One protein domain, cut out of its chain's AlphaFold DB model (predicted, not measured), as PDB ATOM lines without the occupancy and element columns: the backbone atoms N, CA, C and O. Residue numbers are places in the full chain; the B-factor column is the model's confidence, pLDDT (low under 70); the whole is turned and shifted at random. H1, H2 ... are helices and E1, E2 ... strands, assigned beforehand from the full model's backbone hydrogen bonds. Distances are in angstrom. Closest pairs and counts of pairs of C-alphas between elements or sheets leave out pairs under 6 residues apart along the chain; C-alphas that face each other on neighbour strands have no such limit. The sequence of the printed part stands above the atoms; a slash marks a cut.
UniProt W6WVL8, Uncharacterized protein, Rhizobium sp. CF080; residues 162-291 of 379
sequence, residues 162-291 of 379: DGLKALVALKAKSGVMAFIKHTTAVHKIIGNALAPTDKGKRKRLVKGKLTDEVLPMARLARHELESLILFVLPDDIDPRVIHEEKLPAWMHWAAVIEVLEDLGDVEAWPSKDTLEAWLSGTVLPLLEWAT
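Overview. This is residues 162 to 291 of the 379 residues of an uncharacterized protein of Rhizobium sp. CF080 (UniProt W6WVL8). A long helix, H1, sticks out at residues 162 to 167; H2 folds back along it as a hairpin, H3 packs on H2, and H4 joins H3 to H1. Far from this helical body's middle sits the small antiparallel hairpin E1-E2. The 130 printed residues, mostly helix, run H1 H2 E1 E2 H3 H4; only just loose, close to compact (radius of gyration of the C-alphas 17.2 A), they span 59 by 35 by 26 A.

Along the chain. Find C-alpha 162 at (120.340, 90.853, 151.036); H1 runs 47.6 A to residue 194. Next come H2, residues 207 to 229, 30.9 A; E1, 232 to 234; E2, 242 to 244; H3, 252 to 263; and H4, 275 to 291, ending at (109.968, 88.350, 123.207).

Arrangement. H1 and H2 touch, closest at C-alphas 179 and 221, 5.1 A, opposite ways at a shallow tilt of 22 degrees. H1 touches H4 with residues 180 to 194 alone, closest at C-alphas 180 and 291, 5.7 A. Between E1 and E2, find N 233 and O 243, 2.9 A. Every O i to N i+4 pair is within hydrogen-bond range in H1, 17 of 19 in H2, 7 of 8 in H3, 10 of 13 in H4.

Size, cuts and confidence. The printed part has no cut; residues 198 to 203, in the long H1-H2 link, have pLDDT under 70.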
ATOM      1  N   ASP A 162     121.191  89.824 151.644       77.12
ATOM      2  CA  ASP A 162     120.340  90.853 151.036       77.12
ATOM      3  C   ASP A 162     121.054  91.617 149.913       77.12
ATOM      4  O   ASP A 162     120.444  91.868 148.874       77.12
ATOM      5  N   GLY A 163     122.368  91.845 150.031       83.94
ATOM      6  CA  GLY A 163     123.199  92.302 148.912       83.94
ATOM      7  C   GLY A 163     123.234  91.295 147.759       83.94
ATOM      8  O   GLY A 163     123.037  91.664 146.602       83.94
ATOM      9  N   LEU A 164     123.353  89.995 148.062       86.75
ATOM     10  CA  LEU A 164     123.255  88.942 147.046       86.75
ATOM     11  C   LEU A 164     121.888  88.949 146.336       86.75
ATOM     12  O   LEU A 164     121.846  88.883 145.108       86.75
ATOM     13  N   LYS A 165     120.773  89.076 147.073       84.44
ATOM     14  CA  LYS A 165     119.430  89.214 146.474       84.44
ATOM     15  C   LYS A 165     119.331  90.454 145.580       84.44
ATOM     16  O   LYS A 165     118.778  90.357 144.486       84.44
ATOM     17  N   ALA A 166     119.882  91.592 146.008       82.00
ATOM     18  CA  ALA A 166     119.896  92.827 145.224       82.00
ATOM     19  C   ALA A 166     120.697  92.669 143.917       82.00
ATOM     20  O   ALA A 166     120.211  93.035 142.846       82.00
ATOM     21  N   LEU A 167     121.876  92.038 143.970       88.31
ATOM     22  CA  LEU A 167     122.686  91.731 142.786       88.31
ATOM     23  C   LEU A 167     122.004  90.735 141.839       88.31
ATOM     24  O   LEU A 167     122.049  90.924 140.623       88.31
ATOM     25  N   VAL A 168     121.324  89.710 142.367       87.94
ATOM     26  CA  VAL A 168     120.519  88.777 141.559       87.94
ATOM     27  C   VAL A 168     119.363  89.508 140.872       87.94
ATOM     28  O   VAL A 168     119.162  89.327 139.671       87.94
ATOM     29  N   ALA A 169     118.645  90.384 141.581       86.50
ATOM     30  CA  ALA A 169     117.575  91.196 141.002       86.50
ATOM     31  C   ALA A 169     118.097  92.146 139.905       86.50
ATOM     32  O   ALA A 169     117.496  92.245 138.833       86.50
ATOM     33  N   LEU A 170     119.250  92.788 140.125       87.94
ATOM     34  CA  LEU A 170     119.898  93.668 139.150       87.94
ATOM     35  C   LEU A 170     120.389  92.903 137.908       87.94
ATOM     36  O   LEU A 170     120.181  93.367 136.780       87.94
ATOM     37  N   LYS A 171     120.980  91.712 138.095       92.31
ATOM     38  CA  LYS A 171     121.365  90.791 137.010       92.31
ATOM     39  C   LYS A 171     120.140  90.348 136.217       92.31
ATOM     40  O   LYS A 171     120.191  90.389 134.993       92.31
ATOM     41  N   ALA A 172     119.045  89.976 136.879       92.69
ATOM     42  CA  ALA A 172     117.809  89.571 136.216       92.69
ATOM     43  C   ALA A 172     117.200  90.724 135.394       92.69
ATOM     44  O   ALA A 172     116.962  90.555 134.200       92.69
ATOM     45  N   LYS A 173     117.041  91.920 135.989       88.00
ATOM     46  CA  LYS A 173     116.539  93.141 135.316       88.00
ATOM     47  C   LYS A 173     117.371  93.452 134.065       88.00
ATOM     48  O   LYS A 173     116.824  93.608 132.976       88.00
ATOM     49  N   SER A 174     118.697  93.479 134.201       88.75
ATOM     50  CA  SER A 174     119.623  93.817 133.109       88.75
ATOM     51  C   SER A 174     119.719  92.726 132.038       88.75
ATOM     52  O   SER A 174     119.692  93.027 130.845       88.75
ATOM     53  N   GLY A 175     119.801  91.460 132.452       92.44
ATOM     54  CA  GLY A 175     119.928  90.309 131.563       92.44
ATOM     55  C   GLY A 175     118.679  90.084 130.718       92.44
ATOM     56  O   GLY A 175     118.799  89.890 129.514       92.44
ATOM     57  N   VAL A 176     117.478  90.198 131.300       95.31
ATOM     58  CA  VAL A 176     116.216  90.082 130.546       95.31
ATOM     59  C   VAL A 176     116.112  91.181 129.482       95.31
ATOM     60  O   VAL A 176     115.730  90.902 128.346       95.31
ATOM     61  N   MET A 177     116.516  92.419 129.796       93.19
ATOM     62  CA  MET A 177     116.565  93.501 128.803       93.19
ATOM     63  C   MET A 177     117.569  93.222 127.673       93.19
ATOM     64  O   MET A 177     117.266  93.505 126.511       93.19
ATOM     65  N   ALA A 178     118.745  92.677 127.994       94.56
ATOM     66  CA  ALA A 178     119.765  92.326 127.007       94.56
ATOM     67  C   ALA A 178     119.293  91.186 126.086       94.56
ATOM     68  O   ALA A 178     119.256  91.369 124.866       94.56
ATOM     69  N   PHE A 179     118.781  90.099 126.674       97.56
ATOM     70  CA  PHE A 179     118.197  88.966 125.960       97.56
ATOM     71  C   PHE A 179     117.092  89.412 124.994       97.56
ATOM     72  O   PHE A 179     117.168  89.147 123.795       97.56
ATOM     73  N   ILE A 180     116.088  90.159 125.477       96.50
ATOM     74  CA  ILE A 180     114.985  90.642 124.630       96.50
ATOM     75  C   ILE A 180     115.522  91.511 123.487       96.50
ATOM     76  O   ILE A 180     115.087  91.361 122.344       96.50
ATOM     77  N   LYS A 181     116.487  92.400 123.759       96.06
ATOM     78  CA  LYS A 181     117.104  93.274 122.752       96.06
ATOM     79  C   LYS A 181     117.805  92.474 121.649       96.06
ATOM     80  O   LYS A 181     117.576  92.766 120.472       96.06
ATOM     81  N   HIS A 182     118.645  91.497 121.991       97.31
ATOM     82  CA  HIS A 182     119.396  90.722 120.997       97.31
ATOM     83  C   HIS A 182     118.496  89.731 120.245       97.31
ATOM     84  O   HIS A 182     118.546  89.691 119.015       97.31
ATOM     85  N   THR A 183     117.570  89.057 120.930       97.62
ATOM     86  CA  THR A 183     116.550  88.190 120.312       97.62
ATOM     87  C   THR A 183     115.655  88.972 119.338       97.62
ATOM     88  O   THR A 183     115.453  88.548 118.199       97.62
ATOM     89  N   THR A 184     115.213  90.181 119.709       96.75
ATOM     90  CA  THR A 184     114.456  91.079 118.809       96.75
ATOM     91  C   THR A 184     115.299  91.537 117.612       96.75
ATOM     92  O   THR A 184     114.777  91.679 116.502       96.75
ATOM     93  N   ALA A 185     116.606  91.761 117.794       96.31
ATOM     94  CA  ALA A 185     117.508  92.108 116.697       96.31
ATOM     95  C   ALA A 185     117.653  90.949 115.696       96.31
ATOM     96  O   ALA A 185     117.505  91.179 114.494       96.31
ATOM     97  N   VAL A 186     117.848  89.714 116.172       97.06
ATOM     98  CA  VAL A 186     117.877  88.497 115.337       97.06
ATOM     99  C   VAL A 186     116.560  88.329 114.574       97.06
ATOM    100  O   VAL A 186     116.573  88.225 113.346       97.06
ATOM    101  N   HIS A 187     115.421  88.403 115.273       96.56
ATOM    102  CA  HIS A 187     114.086  88.340 114.671       96.56
ATOM    103  C   HIS A 187     113.917  89.386 113.552       96.56
ATOM    104  O   HIS A 187     113.486  89.067 112.443       96.56
ATOM    105  N   LYS A 188     114.345  90.634 113.790       95.50
ATOM    106  CA  LYS A 188     114.290  91.718 112.797       95.50
ATOM    107  C   LYS A 188     115.214  91.486 111.595       95.50
ATOM    108  O   LYS A 188     114.814  91.788 110.472       95.50
ATOM    109  N   ILE A 189     116.429  90.970 111.796       94.56
ATOM    110  CA  ILE A 189     117.369  90.650 110.706       94.56
ATOM    111  C   ILE A 189     116.769  89.570 109.794       94.56
ATOM    112  O   ILE A 189     116.708  89.753 108.575       94.56
ATOM    113  N   ILE A 190     116.246  88.489 110.380       94.25
ATOM    114  CA  ILE A 190     115.620  87.380 109.648       94.25
ATOM    115  C   ILE A 190     114.336  87.844 108.942       94.25
ATOM    116  O   ILE A 190     114.178  87.609 107.742       94.25
ATOM    117  N   GLY A 191     113.457  88.581 109.628       92.69
ATOM    118  CA  GLY A 191     112.231  89.134 109.044       92.69
ATOM    119  C   GLY A 191     112.503  90.053 107.846       92.69
ATOM    120  O   GLY A 191     111.878  89.912 106.795       92.69
ATOM    121  N   ASN A 192     113.512  90.927 107.943       90.94
ATOM    122  CA  ASN A 192     113.950  91.778 106.831       90.94
ATOM    123  C   ASN A 192     114.545  90.977 105.658       90.94
ATOM    124  O   ASN A 192     114.430  91.399 104.506       90.94
ATOM    125  N   ALA A 193     115.196  89.841 105.926       89.50
ATOM    126  CA  ALA A 193     115.738  88.967 104.888       89.50
ATOM    127  C   ALA A 193     114.642  88.194 104.127       89.50
ATOM    128  O   ALA A 193     114.818  87.908 102.941       89.50
ATOM    129  N   LEU A 194     113.518  87.901 104.792       88.56
ATOM    130  CA  LEU A 194     112.350  87.207 104.232       88.56
ATOM    131  C   LEU A 194     111.306  88.144 103.594       88.56
ATOM    132  O   LEU A 194     110.443  87.683 102.840       88.56
ATOM    133  N   ALA A 195     111.382  89.449 103.865       85.38
ATOM    134  CA  ALA A 195     110.422  90.435 103.378       85.38
ATOM    135  C   ALA A 195     110.302  90.466 101.831       85.38
ATOM    136  O   ALA A 195     111.300  90.337 101.103       85.38
ATOM    137  N   PRO A 196     109.085  90.664 101.283       78.12
ATOM    138  CA  PRO A 196     108.901  90.895  99.854       78.12
ATOM    139  C   PRO A 196     109.531  92.231  99.433       78.12
ATOM    140  O   PRO A 196     109.461  93.222 100.153       78.12
ATOM    141  N   THR A 197     110.130  92.275  98.242       73.00
ATOM    142  CA  THR A 197     110.607  93.535  97.641       73.00
ATOM    143  C   THR A 197     109.446  94.341  97.055       73.00
ATOM    144  O   THR A 197     108.396  93.774  96.747       73.00
ATOM    145  N   ASP A 198     109.679  95.625  96.765       64.44
ATOM    146  CA  ASP A 198     108.725  96.578  96.155       64.44
ATOM    147  C   ASP A 198     108.057  96.098  94.846       64.44
ATOM    148  O   ASP A 198     107.110  96.704  94.355       64.44
ATOM    149  N   LYS A 199     108.557  95.009  94.246       64.94
ATOM    150  CA  LYS A 199     108.023  94.378  93.027       64.94
ATOM    151  C   LYS A 199     107.232  93.090  93.305       64.94
ATOM    152  O   LYS A 199     107.068  92.272  92.401       64.94
ATOM    153  N   GLY A 200     106.811  92.861  94.551       62.59
ATOM    154  CA  GLY A 200     106.022  91.697  94.980       62.59
ATOM    155  C   GLY A 200     106.772  90.357  94.971       62.59
ATOM    156  O   GLY A 200     106.167  89.311  95.182       62.59
ATOM    157  N   LYS A 201     108.089  90.360  94.722       60.69
ATOM    158  CA  LYS A 201     108.944  89.161  94.726       60.69
ATOM    159  C   LYS A 201     109.849  89.178  95.954       60.69
ATOM    160  O   LYS A 201     110.423  90.223  96.254       60.69
ATOM    161  N   ARG A 202     110.020  88.049  96.649       65.06
ATOM    162  CA  ARG A 202     110.984  87.948  97.762       65.06
ATOM    163  C   ARG A 202     112.414  88.156  97.262       65.06
ATOM    164  O   ARG A 202     112.757  87.781  96.137       65.06
ATOM    165  N   LYS A 203     113.249  88.771  98.099       69.75
ATOM    166  CA  LYS A 203     114.688  88.882  97.849       69.75
ATOM    167  C   LYS A 203     115.308  87.487  97.972       69.75
ATOM    168  O   LYS A 203     114.959  86.736  98.873       69.75
ATOM    169  N   ARG A 204     116.228  87.121  97.075       75.56
ATOM    170  CA  ARG A 204     116.929  85.829  97.168       75.56
ATOM    171  C   ARG A 204     117.737  85.791  98.469       75.56
ATOM    172  O   ARG A 204     118.635  86.617  98.629       75.56
ATOM    173  N   LEU A 205     117.448  84.830  99.347       80.75
ATOM    174  CA  LEU A 205     118.231  84.581 100.559       80.75
ATOM    175  C   LEU A 205     119.700  84.300 100.204       80.75
ATOM    176  O   LEU A 205     120.004  83.511  99.303       80.75
ATOM    177  N   VAL A 206     120.616  84.950 100.923       82.62
ATOM    178  CA  VAL A 206     122.069  84.781 100.788       82.62
ATOM    179  C   VAL A 206     122.589  84.266 102.127       82.62
ATOM    180  O   VAL A 206     122.806  85.077 103.023       82.62
ATOM    181  N   LYS A 207     122.764  82.935 102.263       85.00
ATOM    182  CA  LYS A 207     123.129  82.275 103.541       85.00
ATOM    183  C   LYS A 207     124.309  82.985 104.213       85.00
ATOM    184  O   LYS A 207     124.118  83.470 105.311       85.00
ATOM    185  N   GLY A 208     125.432  83.170 103.507       86.31
ATOM    186  CA  GLY A 208     126.641  83.825 104.038       86.31
ATOM    187  C   GLY A 208     126.395  85.197 104.680       86.31
ATOM    188  O   GLY A 208     126.724  85.407 105.838       86.31
ATOM    189  N   LYS A 209     125.717  86.114 103.974       87.12
ATOM    190  CA  LYS A 209     125.423  87.434 104.548       87.12
ATOM    191  C   LYS A 209     124.479  87.338 105.761       87.12
ATOM    192  O   LYS A 209     124.625  88.102 106.709       87.12
ATOM    193  N   LEU A 210     123.492  86.441 105.716       90.44
ATOM    194  CA  LEU A 210     122.552  86.266 106.823       90.44
ATOM    195  C   LEU A 210     123.245  85.642 108.045       90.44
ATOM    196  O   LEU A 210     122.985  86.076 109.160       90.44
ATOM    197  N   THR A 211     124.161  84.689 107.842       92.12
ATOM    198  CA  THR A 211     124.978  84.112 108.914       92.12
ATOM    199  C   THR A 211     125.874  85.166 109.565       92.12
ATOM    200  O   THR A 211     125.879  85.253 110.788       92.12
ATOM    201  N   ASP A 212     126.547  86.020 108.782       92.44
ATOM    202  CA  ASP A 212     127.449  87.060 109.308       92.44
ATOM    203  C   ASP A 212     126.734  88.049 110.256       92.44
ATOM    204  O   ASP A 212     127.313  88.492 111.247       92.44
ATOM    205  N   GLU A 213     125.470  88.390 109.966       92.69
ATOM    206  CA  GLU A 213     124.657  89.301 110.789       92.69
ATOM    207  C   GLU A 213     123.959  88.589 111.971       92.69
ATOM    208  O   GLU A 213     123.772  89.200 113.023       92.69
ATOM    209  N   VAL A 214     123.578  87.310 111.825       95.56
ATOM    210  CA  VAL A 214     122.793  86.567 112.834       95.56
ATOM    211  C   VAL A 214     123.658  85.863 113.881       95.56
ATOM    212  O   VAL A 214     123.343  85.966 115.067       95.56
ATOM    213  N   LEU A 215     124.738  85.173 113.487       95.06
ATOM    214  CA  LEU A 215     125.506  84.301 114.394       95.06
ATOM    215  C   LEU A 215     125.976  84.990 115.687       95.06
ATOM    216  O   LEU A 215     125.773  84.416 116.759       95.06
ATOM    217  N   PRO A 216     126.590  86.193 115.642       95.19
ATOM    218  CA  PRO A 216     127.074  86.848 116.855       95.19
ATOM    219  C   PRO A 216     125.937  87.186 117.826       95.19
ATOM    220  O   PRO A 216     126.101  87.060 119.036       95.19
ATOM    221  N   MET A 217     124.777  87.582 117.292       95.50
ATOM    222  CA  MET A 217     123.616  87.988 118.084       95.50
ATOM    223  C   MET A 217     122.858  86.783 118.649       95.50
ATOM    224  O   MET A 217     122.411  86.841 119.789       95.50
ATOM    225  N   ALA A 218     122.761  85.684 117.894       97.00
ATOM    226  CA  ALA A 218     122.155  84.438 118.360       97.00
ATOM    227  C   ALA A 218     122.963  83.807 119.505       97.00
ATOM    228  O   ALA A 218     122.394  83.478 120.541       97.00
ATOM    229  N   ARG A 219     124.298  83.738 119.372       97.12
ATOM    230  CA  ARG A 219     125.199  83.270 120.444       97.12
ATOM    231  C   ARG A 219     125.115  84.136 121.698       97.12
ATOM    232  O   ARG A 219     125.102  83.605 122.803       97.12
ATOM    233  N   LEU A 220     125.051  85.458 121.534       96.50
ATOM    234  CA  LEU A 220     124.930  86.376 122.665       96.50
ATOM    235  C   LEU A 220     123.582  86.200 123.382       96.50
ATOM    236  O   LEU A 220     123.572  86.000 124.591       96.50
ATOM    237  N   ALA A 221     122.471  86.172 122.638       97.56
ATOM    238  CA  ALA A 221     121.141  85.930 123.196       97.56
ATOM    239  C   ALA A 221     121.030  84.555 123.884       97.56
ATOM    240  O   ALA A 221     120.413  84.453 124.941       97.56
ATOM    241  N   ARG A 222     121.660  83.514 123.322       97.12
ATOM    242  CA  ARG A 222     121.756  82.184 123.940       97.12
ATOM    243  C   ARG A 222     122.411  82.267 125.321       97.12
ATOM    244  O   ARG A 222     121.771  81.919 126.302       97.12
ATOM    245  N   HIS A 223     123.638  82.782 125.405       96.19
ATOM    246  CA  HIS A 223     124.374  82.844 126.671       96.19
ATOM    247  C   HIS A 223     123.747  83.815 127.686       96.19
ATOM    248  O   HIS A 223     123.837  83.594 128.892       96.19
ATOM    249  N   GLU A 224     123.074  84.875 127.226       96.31
ATOM    250  CA  GLU A 224     122.268  85.746 128.089       96.31
ATOM    251  C   GLU A 224     121.078  84.997 128.703       96.31
ATOM    252  O   GLU A 224     120.811  85.172 129.891       96.31
ATOM    253  N   LEU A 225     120.399  84.140 127.930       96.56
ATOM    254  CA  LEU A 225     119.308  83.291 128.410       96.56
ATOM    255  C   LEU A 225     119.818  82.188 129.349       96.56
ATOM    256  O   LEU A 225     119.294  82.047 130.451       96.56
ATOM    257  N   GLU A 226     120.858  81.455 128.947       95.00
ATOM    258  CA  GLU A 226     121.487  80.394 129.746       95.00
ATOM    259  C   GLU A 226     121.910  80.935 131.124       95.00
ATOM    260  O   GLU A 226     121.487  80.425 132.162       95.00
ATOM    261  N   SER A 227     122.604  82.078 131.150       94.06
ATOM    262  CA  SER A 227     123.059  82.743 132.379       94.06
ATOM    263  C   SER A 227     121.940  83.341 133.255       94.06
ATOM    264  O   SER A 227     122.228  83.869 134.336       94.06
ATOM    265  N   LEU A 228     120.681  83.324 132.804       94.44
ATOM    266  CA  LEU A 228     119.511  83.725 133.594       94.44
ATOM    267  C   LEU A 228     118.771  82.540 134.222       94.44
ATOM    268  O   LEU A 228     118.135  82.739 135.256       94.44
ATOM    269  N   ILE A 229     118.795  81.358 133.591       93.94
ATOM    270  CA  ILE A 229     117.864  80.263 133.919       93.94
ATOM    271  C   ILE A 229     118.519  78.900 134.173       93.94
ATOM    272  O   ILE A 229     117.822  78.007 134.650       93.94
ATOM    273  N   LEU A 230     119.810  78.720 133.877       93.38
ATOM    274  CA  LEU A 230     120.521  77.471 134.167       93.38
ATOM    275  C   LEU A 230     121.219  77.532 135.528       93.38
ATOM    276  O   LEU A 230     121.833  78.539 135.891       93.38
ATOM    277  N   PHE A 231     121.154  76.427 136.267       88.38
ATOM    278  CA  PHE A 231     121.988  76.218 137.445       88.38
ATOM    279  C   PHE A 231     123.361  75.673 137.054       88.38
ATOM    280  O   PHE A 231     123.564  75.137 135.966       88.38
ATOM    281  N   VAL A 232     124.316  75.815 137.966       88.94
ATOM    282  CA  VAL A 232     125.678  75.306 137.808       88.94
ATOM    283  C   VAL A 232     125.806  74.017 138.616       88.94
ATOM    284  O   VAL A 232     125.574  74.029 139.825       88.94
ATOM    285  N   LEU A 233     126.180  72.921 137.956       85.62
ATOM    286  CA  LEU A 233     126.269  71.581 138.537       85.62
ATOM    287  C   LEU A 233     127.666  70.961 138.338       85.62
ATOM    288  O   LEU A 233     128.341  71.245 137.342       85.62
ATOM    289  N   PRO A 234     128.120  70.098 139.265       86.00
ATOM    290  CA  PRO A 234     129.241  69.204 139.005       86.00
ATOM    291  C   PRO A 234     128.854  68.142 137.965       86.00
ATOM    292  O   PRO A 234     127.696  67.747 137.869       86.00
ATOM    293  N   ASP A 235     129.830  67.676 137.193       83.06
ATOM    294  CA  ASP A 235     129.684  66.525 136.298       83.06
ATOM    295  C   ASP A 235     129.544  65.203 137.084       83.06
ATOM    296  O   ASP A 235     130.174  65.018 138.130       83.06
ATOM    297  N   ASP A 236     128.735  64.276 136.559       82.56
ATOM    298  CA  ASP A 236     128.443  62.972 137.178       82.56
ATOM    299  C   ASP A 236     129.681  62.057 137.303       82.56
ATOM    300  O   ASP A 236     129.695  61.132 138.121       82.56
ATOM    301  N   ILE A 237     130.712  62.270 136.475       85.06
ATOM    302  CA  ILE A 237     131.900  61.411 136.361       85.06
ATOM    303  C   ILE A 237     133.110  62.038 137.068       85.06
ATOM    304  O   ILE A 237     133.818  61.337 137.797       85.06
ATOM    305  N   ASP A 238     133.367  63.337 136.875       86.31
ATOM    306  CA  ASP A 238     134.401  64.073 137.622       86.31
ATOM    307  C   ASP A 238     133.827  65.347 138.263       86.31
ATOM    308  O   ASP A 238     133.705  66.363 137.581       86.31
ATOM    309  N   PRO A 239     133.588  65.379 139.590       85.06
ATOM    310  CA  PRO A 239     132.997  66.536 140.270       85.06
ATOM    311  C   PRO A 239     133.902  67.784 140.304       85.06
ATOM    312  O   PRO A 239     133.541  68.797 140.901       85.06
ATOM    313  N   ARG A 240     135.099  67.729 139.699       87.50
ATOM    314  CA  ARG A 240     135.946  68.902 139.412       87.50
ATOM    315  C   ARG A 240     135.543  69.621 138.127       87.50
ATOM    316  O   ARG A 240     135.895  70.786 137.958       87.50
ATOM    317  N   VAL A 241     134.868  68.925 137.214       85.12
ATOM    318  CA  VAL A 241     134.278  69.507 136.012       85.12
ATOM    319  C   VAL A 241     132.937  70.102 136.418       85.12
ATOM    320  O   VAL A 241     132.096  69.434 137.011       85.12
ATOM    321  N   ILE A 242     132.771  71.385 136.124       85.88
ATOM    322  CA  ILE A 242     131.582  72.163 136.449       85.88
ATOM    323  C   ILE A 242     130.940  72.585 135.129       85.88
ATOM    324  O   ILE A 242     131.637  73.092 134.248       85.88
ATOM    325  N   HIS A 243     129.636  72.367 134.991       83.56
ATOM    326  CA  HIS A 243     128.876  72.670 133.783       83.56
ATOM    327  C   HIS A 243     127.533  73.334 134.117       83.56
ATOM    328  O   HIS A 243     127.107  73.370 135.272       83.56
ATOM    329  N   GLU A 244     126.882  73.900 133.105       85.56
ATOM    330  CA  GLU A 244     125.531  74.450 133.221       85.56
ATOM    331  C   GLU A 244     124.508  73.324 133.002       85.56
ATOM    332  O   GLU A 244     124.611  72.562 132.035       85.56
ATOM    333  N   GLU A 245     123.536  73.197 133.907       85.44
ATOM    334  CA  GLU A 245     122.449  72.220 133.812       85.44
ATOM    335  C   GLU A 245     121.663  72.435 132.515       85.44
ATOM    336  O   GLU A 245     121.280  73.558 132.203       85.44
ATOM    337  N   LYS A 246     121.364  71.378 131.756       87.00
ATOM    338  CA  LYS A 246     120.500  71.515 130.575       87.00
ATOM    339  C   LYS A 246     119.034  71.597 130.985       87.00
ATOM    340  O   LYS A 246     118.561  70.743 131.731       87.00
ATOM    341  N   LEU A 247     118.286  72.547 130.413       88.88
ATOM    342  CA  LEU A 247     116.831  72.558 130.573       88.88
ATOM    343  C   LEU A 247     116.225  71.217 130.121       88.88
ATOM    344  O   LEU A 247     116.563  70.721 129.040       88.88
ATOM    345  N   PRO A 248     115.274  70.649 130.881       88.75
ATOM    346  CA  PRO A 248     114.522  69.488 130.437       88.75
ATOM    347  C   PRO A 248     113.776  69.762 129.123       88.75
ATOM    348  O   PRO A 248     113.024  70.731 129.025       88.75
ATOM    349  N   ALA A 249     113.892  68.857 128.148       86.69
ATOM    350  CA  ALA A 249     113.324  69.007 126.799       86.69
ATOM    351  C   ALA A 249     111.785  69.169 126.731       86.69
ATOM    352  O   ALA A 249     111.237  69.479 125.679       86.69
ATOM    353  N   TRP A 250     111.064  68.954 127.839       84.69
ATOM    354  CA  TRP A 250     109.625  69.237 127.933       84.69
ATOM    355  C   TRP A 250     109.314  70.721 128.190       84.69
ATOM    356  O   TRP A 250     108.164  71.136 128.051       84.69
ATOM    357  N   MET A 251     110.305  71.531 128.574       92.00
ATOM    358  CA  MET A 251     110.146  72.973 128.745       92.00
ATOM    359  C   MET A 251     110.226  73.680 127.391       92.00
ATOM    360  O   MET A 251     111.221  73.569 126.685       92.00
ATOM    361  N   HIS A 252     109.233  74.512 127.072       93.81
ATOM    362  CA  HIS A 252     109.224  75.341 125.855       93.81
ATOM    363  C   HIS A 252     110.475  76.232 125.697       93.81
ATOM    364  O   HIS A 252     110.912  76.492 124.579       93.81
ATOM    365  N   TRP A 253     111.095  76.654 126.806       95.25
ATOM    366  CA  TRP A 253     112.351  77.410 126.795       95.25
ATOM    367  C   TRP A 253     113.566  76.600 126.318       95.25
ATOM    368  O   TRP A 253     114.497  77.200 125.787       95.25
ATOM    369  N   ALA A 254     113.556  75.264 126.424       94.25
ATOM    370  CA  ALA A 254     114.624  74.423 125.878       94.25
ATOM    371  C   ALA A 254     114.705  74.570 124.348       94.25
ATOM    372  O   ALA A 254     115.773  74.847 123.818       94.25
ATOM    373  N   ALA A 255     113.561  74.543 123.657       94.94
ATOM    374  CA  ALA A 255     113.489  74.764 122.210       94.94
ATOM    375  C   ALA A 255     113.910  76.190 121.779       94.94
ATOM    376  O   ALA A 255     114.345  76.393 120.645       94.94
ATOM    377  N   VAL A 256     113.812  77.189 122.669       96.75
ATOM    378  CA  VAL A 256     114.361  78.537 122.419       96.75
ATOM    379  C   VAL A 256     115.890  78.523 122.505       96.75
ATOM    380  O   VAL A 256     116.537  79.122 121.648       96.75
ATOM    381  N   ILE A 257     116.474  77.817 123.483       96.38
ATOM    382  CA  ILE A 257     117.931  77.604 123.558       96.38
ATOM    383  C   ILE A 257     118.417  76.845 122.316       96.38
ATOM    384  O   ILE A 257     119.347  77.315 121.668       96.38
ATOM    385  N   GLU A 258     117.756  75.746 121.937       95.62
ATOM    386  CA  GLU A 258     118.092  74.938 120.752       95.62
ATOM    387  C   GLU A 258     118.076  75.776 119.463       95.62
ATOM    388  O   GLU A 258     119.035  75.747 118.698       95.62
ATOM    389  N   VAL A 259     117.052  76.609 119.237       96.69
ATOM    390  CA  VAL A 259     117.026  77.486 118.052       96.69
ATOM    391  C   VAL A 259     118.106  78.570 118.092       96.69
ATOM    392  O   VAL A 259     118.643  78.924 117.043       96.69
ATOM    393  N   LEU A 260     118.461  79.107 119.260       97.44
ATOM    394  CA  LEU A 260     119.565  80.069 119.374       97.44
ATOM    395  C   LEU A 260     120.944  79.395 119.227       97.44
ATOM    396  O   LEU A 260     121.872  80.024 118.714       97.44
ATOM    397  N   GLU A 261     121.069  78.122 119.610       96.19
ATOM    398  CA  GLU A 261     122.216  77.249 119.341       96.19
ATOM    399  C   GLU A 261     122.359  76.974 117.838       96.19
ATOM    400  O   GLU A 261     123.400  77.315 117.274       96.19
ATOM    401  N   ASP A 262     121.302  76.501 117.170       95.88
ATOM    402  CA  ASP A 262     121.271  76.281 115.718       95.88
ATOM    403  C   ASP A 262     121.585  77.571 114.947       95.88
ATOM    404  O   ASP A 262     122.420  77.591 114.044       95.88
ATOM    405  N   LEU A 263     120.957  78.698 115.303       96.19
ATOM    406  CA  LEU A 263     121.263  79.997 114.694       96.19
ATOM    407  C   LEU A 263     122.708  80.440 114.955       96.19
ATOM    408  O   LEU A 263     123.271  81.170 114.136       96.19
ATOM    409  N   GLY A 264     123.289  79.995 116.068       94.44
ATOM    410  CA  GLY A 264     124.672  80.196 116.473       94.44
ATOM    411  C   GLY A 264     125.682  79.246 115.821       94.44
ATOM    412  O   GLY A 264     126.879  79.423 116.064       94.44
ATOM    413  N   ASP A 265     125.273  78.302 114.971       93.50
ATOM    414  CA  ASP A 265     126.178  77.407 114.243       93.50
ATOM    415  C   ASP A 265     125.844  77.301 112.742       93.50
ATOM    416  O   ASP A 265     124.780  76.853 112.332       93.50
ATOM    417  N   VAL A 266     126.798  77.666 111.879       90.00
ATOM    418  CA  VAL A 266     126.640  77.609 110.412       90.00
ATOM    419  C   VAL A 266     126.385  76.180 109.909       90.00
ATOM    420  O   VAL A 266     125.740  76.014 108.860       90.00
ATOM    421  N   GLU A 267     126.911  75.175 110.619       90.88
ATOM    422  CA  GLU A 267     126.822  73.758 110.250       90.88
ATOM    423  C   GLU A 267     125.435  73.173 110.554       90.88
ATOM    424  O   GLU A 267     124.903  72.440 109.718       90.88
ATOM    425  N   ALA A 268     124.795  73.598 111.651       90.94
ATOM    426  CA  ALA A 268     123.405  73.269 111.978       90.94
ATOM    427  C   ALA A 268     122.380  73.834 110.967       90.94
ATOM    428  O   ALA A 268     121.307  73.262 110.764       90.94
ATOM    429  N   TRP A 269     122.695  74.943 110.282       93.62
ATOM    430  CA  TRP A 269     121.730  75.601 109.392       93.62
ATOM    431  C   TRP A 269     121.340  74.725 108.188       93.62
ATOM    432  O   TRP A 269     122.216  74.393 107.371       93.62
ATOM    433  N   PRO A 270     120.031  74.504 107.957       90.50
ATOM    434  CA  PRO A 270     119.526  73.597 106.933       90.50
ATOM    435  C   PRO A 270     119.921  73.971 105.496       90.50
ATOM    436  O   PRO A 270     120.441  75.055 105.191       90.50
ATOM    437  N   SER A 271     119.660  73.035 104.579       88.56
ATOM    438  CA  SER A 271     119.956  73.204 103.159       88.56
ATOM    439  C   SER A 271     119.215  74.411 102.572       88.56
ATOM    440  O   SER A 271     118.167  74.843 103.051       88.56
ATOM    441  N   LYS A 272     119.758  74.969 101.487       82.62
ATOM    442  CA  LYS A 272     119.234  76.191 100.862       82.62
ATOM    443  C   LYS A 272     117.751  76.105 100.470       82.62
ATOM    444  O   LYS A 272     117.092  77.140 100.423       82.62
ATOM    445  N   ASP A 273     117.252  74.906 100.186       83.62
ATOM    446  CA  ASP A 273     115.888  74.689  99.707       83.62
ATOM    447  C   ASP A 273     114.877  74.530 100.862       83.62
ATOM    448  O   ASP A 273     113.681  74.718 100.654       83.62
ATOM    449  N   THR A 274     115.345  74.262 102.090       91.00
ATOM    450  CA  THR A 274     114.524  74.198 103.317       91.00
ATOM    451  C   THR A 274     114.754  75.372 104.278       91.00
ATOM    452  O   THR A 274     113.906  75.632 105.131       91.00
ATOM    453  N   LEU A 275     115.836  76.141 104.103       90.62
ATOM    454  CA  LEU A 275     116.204  77.299 104.931       90.62
ATOM    455  C   LEU A 275     115.076  78.332 105.085       90.62
ATOM    456  O   LEU A 275     114.839  78.813 106.188       90.62
ATOM    457  N   GLU A 276     114.354  78.661 104.010       89.75
ATOM    458  CA  GLU A 276     113.240  79.621 104.072       89.75
ATOM    459  C   GLU A 276     112.084  79.103 104.945       89.75
ATOM    460  O   GLU A 276     111.505  79.862 105.725       89.75
ATOM    461  N   ALA A 277     111.781  77.804 104.861       91.38
ATOM    462  CA  ALA A 277     110.706  77.175 105.623       91.38
ATOM    463  C   ALA A 277     111.058  77.060 107.114       91.38
ATOM    464  O   ALA A 277     110.215  77.354 107.953       91.38
ATOM    465  N   TRP A 278     112.306  76.724 107.450       94.69
ATOM    466  CA  TRP A 278     112.785  76.709 108.839       94.69
ATOM    467  C   TRP A 278     112.792  78.112 109.463       94.69
ATOM    468  O   TRP A 278     112.248  78.312 110.548       94.69
ATOM    469  N   LEU A 279     113.320  79.116 108.750       94.31
ATOM    470  CA  LEU A 279     113.356  80.493 109.254       94.31
ATOM    471  C   LEU A 279     111.950  81.067 109.502       94.31
ATOM    472  O   LEU A 279     111.737  81.749 110.500       94.31
ATOM    473  N   SER A 280     110.992  80.796 108.609       92.62
ATOM    474  CA  SER A 280     109.623  81.328 108.722       92.62
ATOM    475  C   SER A 280     108.675  80.487 109.583       92.62
ATOM    476  O   SER A 280     107.783  81.058 110.202       92.62
ATOM    477  N   GLY A 281     108.842  79.161 109.621       92.50
ATOM    478  CA  GLY A 281     107.948  78.236 110.325       92.50
ATOM    479  C   GLY A 281     108.425  77.796 111.709       92.50
ATOM    480  O   GLY A 281     107.600  77.386 112.516       92.50
ATOM    481  N   THR A 282     109.726  77.887 111.999       94.38
ATOM    482  CA  THR A 282     110.305  77.473 113.290       94.38
ATOM    483  C   THR A 282     110.941  78.651 114.014       94.38
ATOM    484  O   THR A 282     110.581  78.948 115.150       94.38
ATOM    485  N   VAL A 283     111.858  79.358 113.347       96.25
ATOM    486  CA  VAL A 283     112.690  80.371 114.004       96.25
ATOM    487  C   VAL A 283     111.901  81.624 114.375       96.25
ATOM    488  O   VAL A 283     111.814  81.947 115.556       96.25
ATOM    489  N   LEU A 284     111.328  82.342 113.399       96.19
ATOM    490  CA  LEU A 284     110.620  83.596 113.689       96.19
ATOM    491  C   LEU A 284     109.511  83.428 114.747       96.19
ATOM    492  O   LEU A 284     109.525  84.215 115.694       96.19
ATOM    493  N   PRO A 285     108.634  82.402 114.682       96.38
ATOM    494  CA  PRO A 285     107.584  82.229 115.682       96.38
ATOM    495  C   PRO A 285     108.117  81.982 117.102       96.38
ATOM    496  O   PRO A 285     107.537  82.490 118.059       96.38
ATOM    497  N   LEU A 286     109.232  81.256 117.267       96.75
ATOM    498  CA  LEU A 286     109.852  81.057 118.585       96.75
ATOM    499  C   LEU A 286     110.492  82.329 119.143       96.75
ATOM    500  O   LEU A 286     110.349  82.609 120.332       96.75
ATOM    501  N   LEU A 287     111.171  83.115 118.304       97.12
ATOM    502  CA  LEU A 287     111.752  84.388 118.741       97.12
ATOM    503  C   LEU A 287     110.651  85.409 119.092       97.12
ATOM    504  O   LEU A 287     110.810  86.172 120.045       97.12
ATOM    505  N   GLU A 288     109.524  85.401 118.372       95.88
ATOM    506  CA  GLU A 288     108.333  86.199 118.698       95.88
ATOM    507  C   GLU A 288     107.693  85.741 120.021       95.88
ATOM    508  O   GLU A 288     107.450  86.566 120.902       95.88
ATOM    509  N   TRP A 289     107.510  84.429 120.220       96.88
ATOM    510  CA  TRP A 289     107.020  83.855 121.480       96.88
ATOM    511  C   TRP A 289     107.913  84.218 122.678       96.88
ATOM    512  O   TRP A 289     107.403  84.617 123.721       96.88
ATOM    513  N   ALA A 290     109.239  84.165 122.519       95.81
ATOM    514  CA  ALA A 290     110.201  84.475 123.580       95.81
ATOM    515  C   ALA A 290     110.321  85.978 123.920       95.81
ATOM    516  O   ALA A 290     110.866  86.325 124.967       95.81
ATOM    517  N   THR A 291     109.852  86.879 123.044       95.12
ATOM    518  CA  THR A 291     109.968  88.350 123.207       95.12
ATOM    519  C   THR A 291     108.632  89.082 123.329       95.12
ATOM    520  O   THR A 291     108.596  90.306 123.494       95.12
TER     521      THR A 291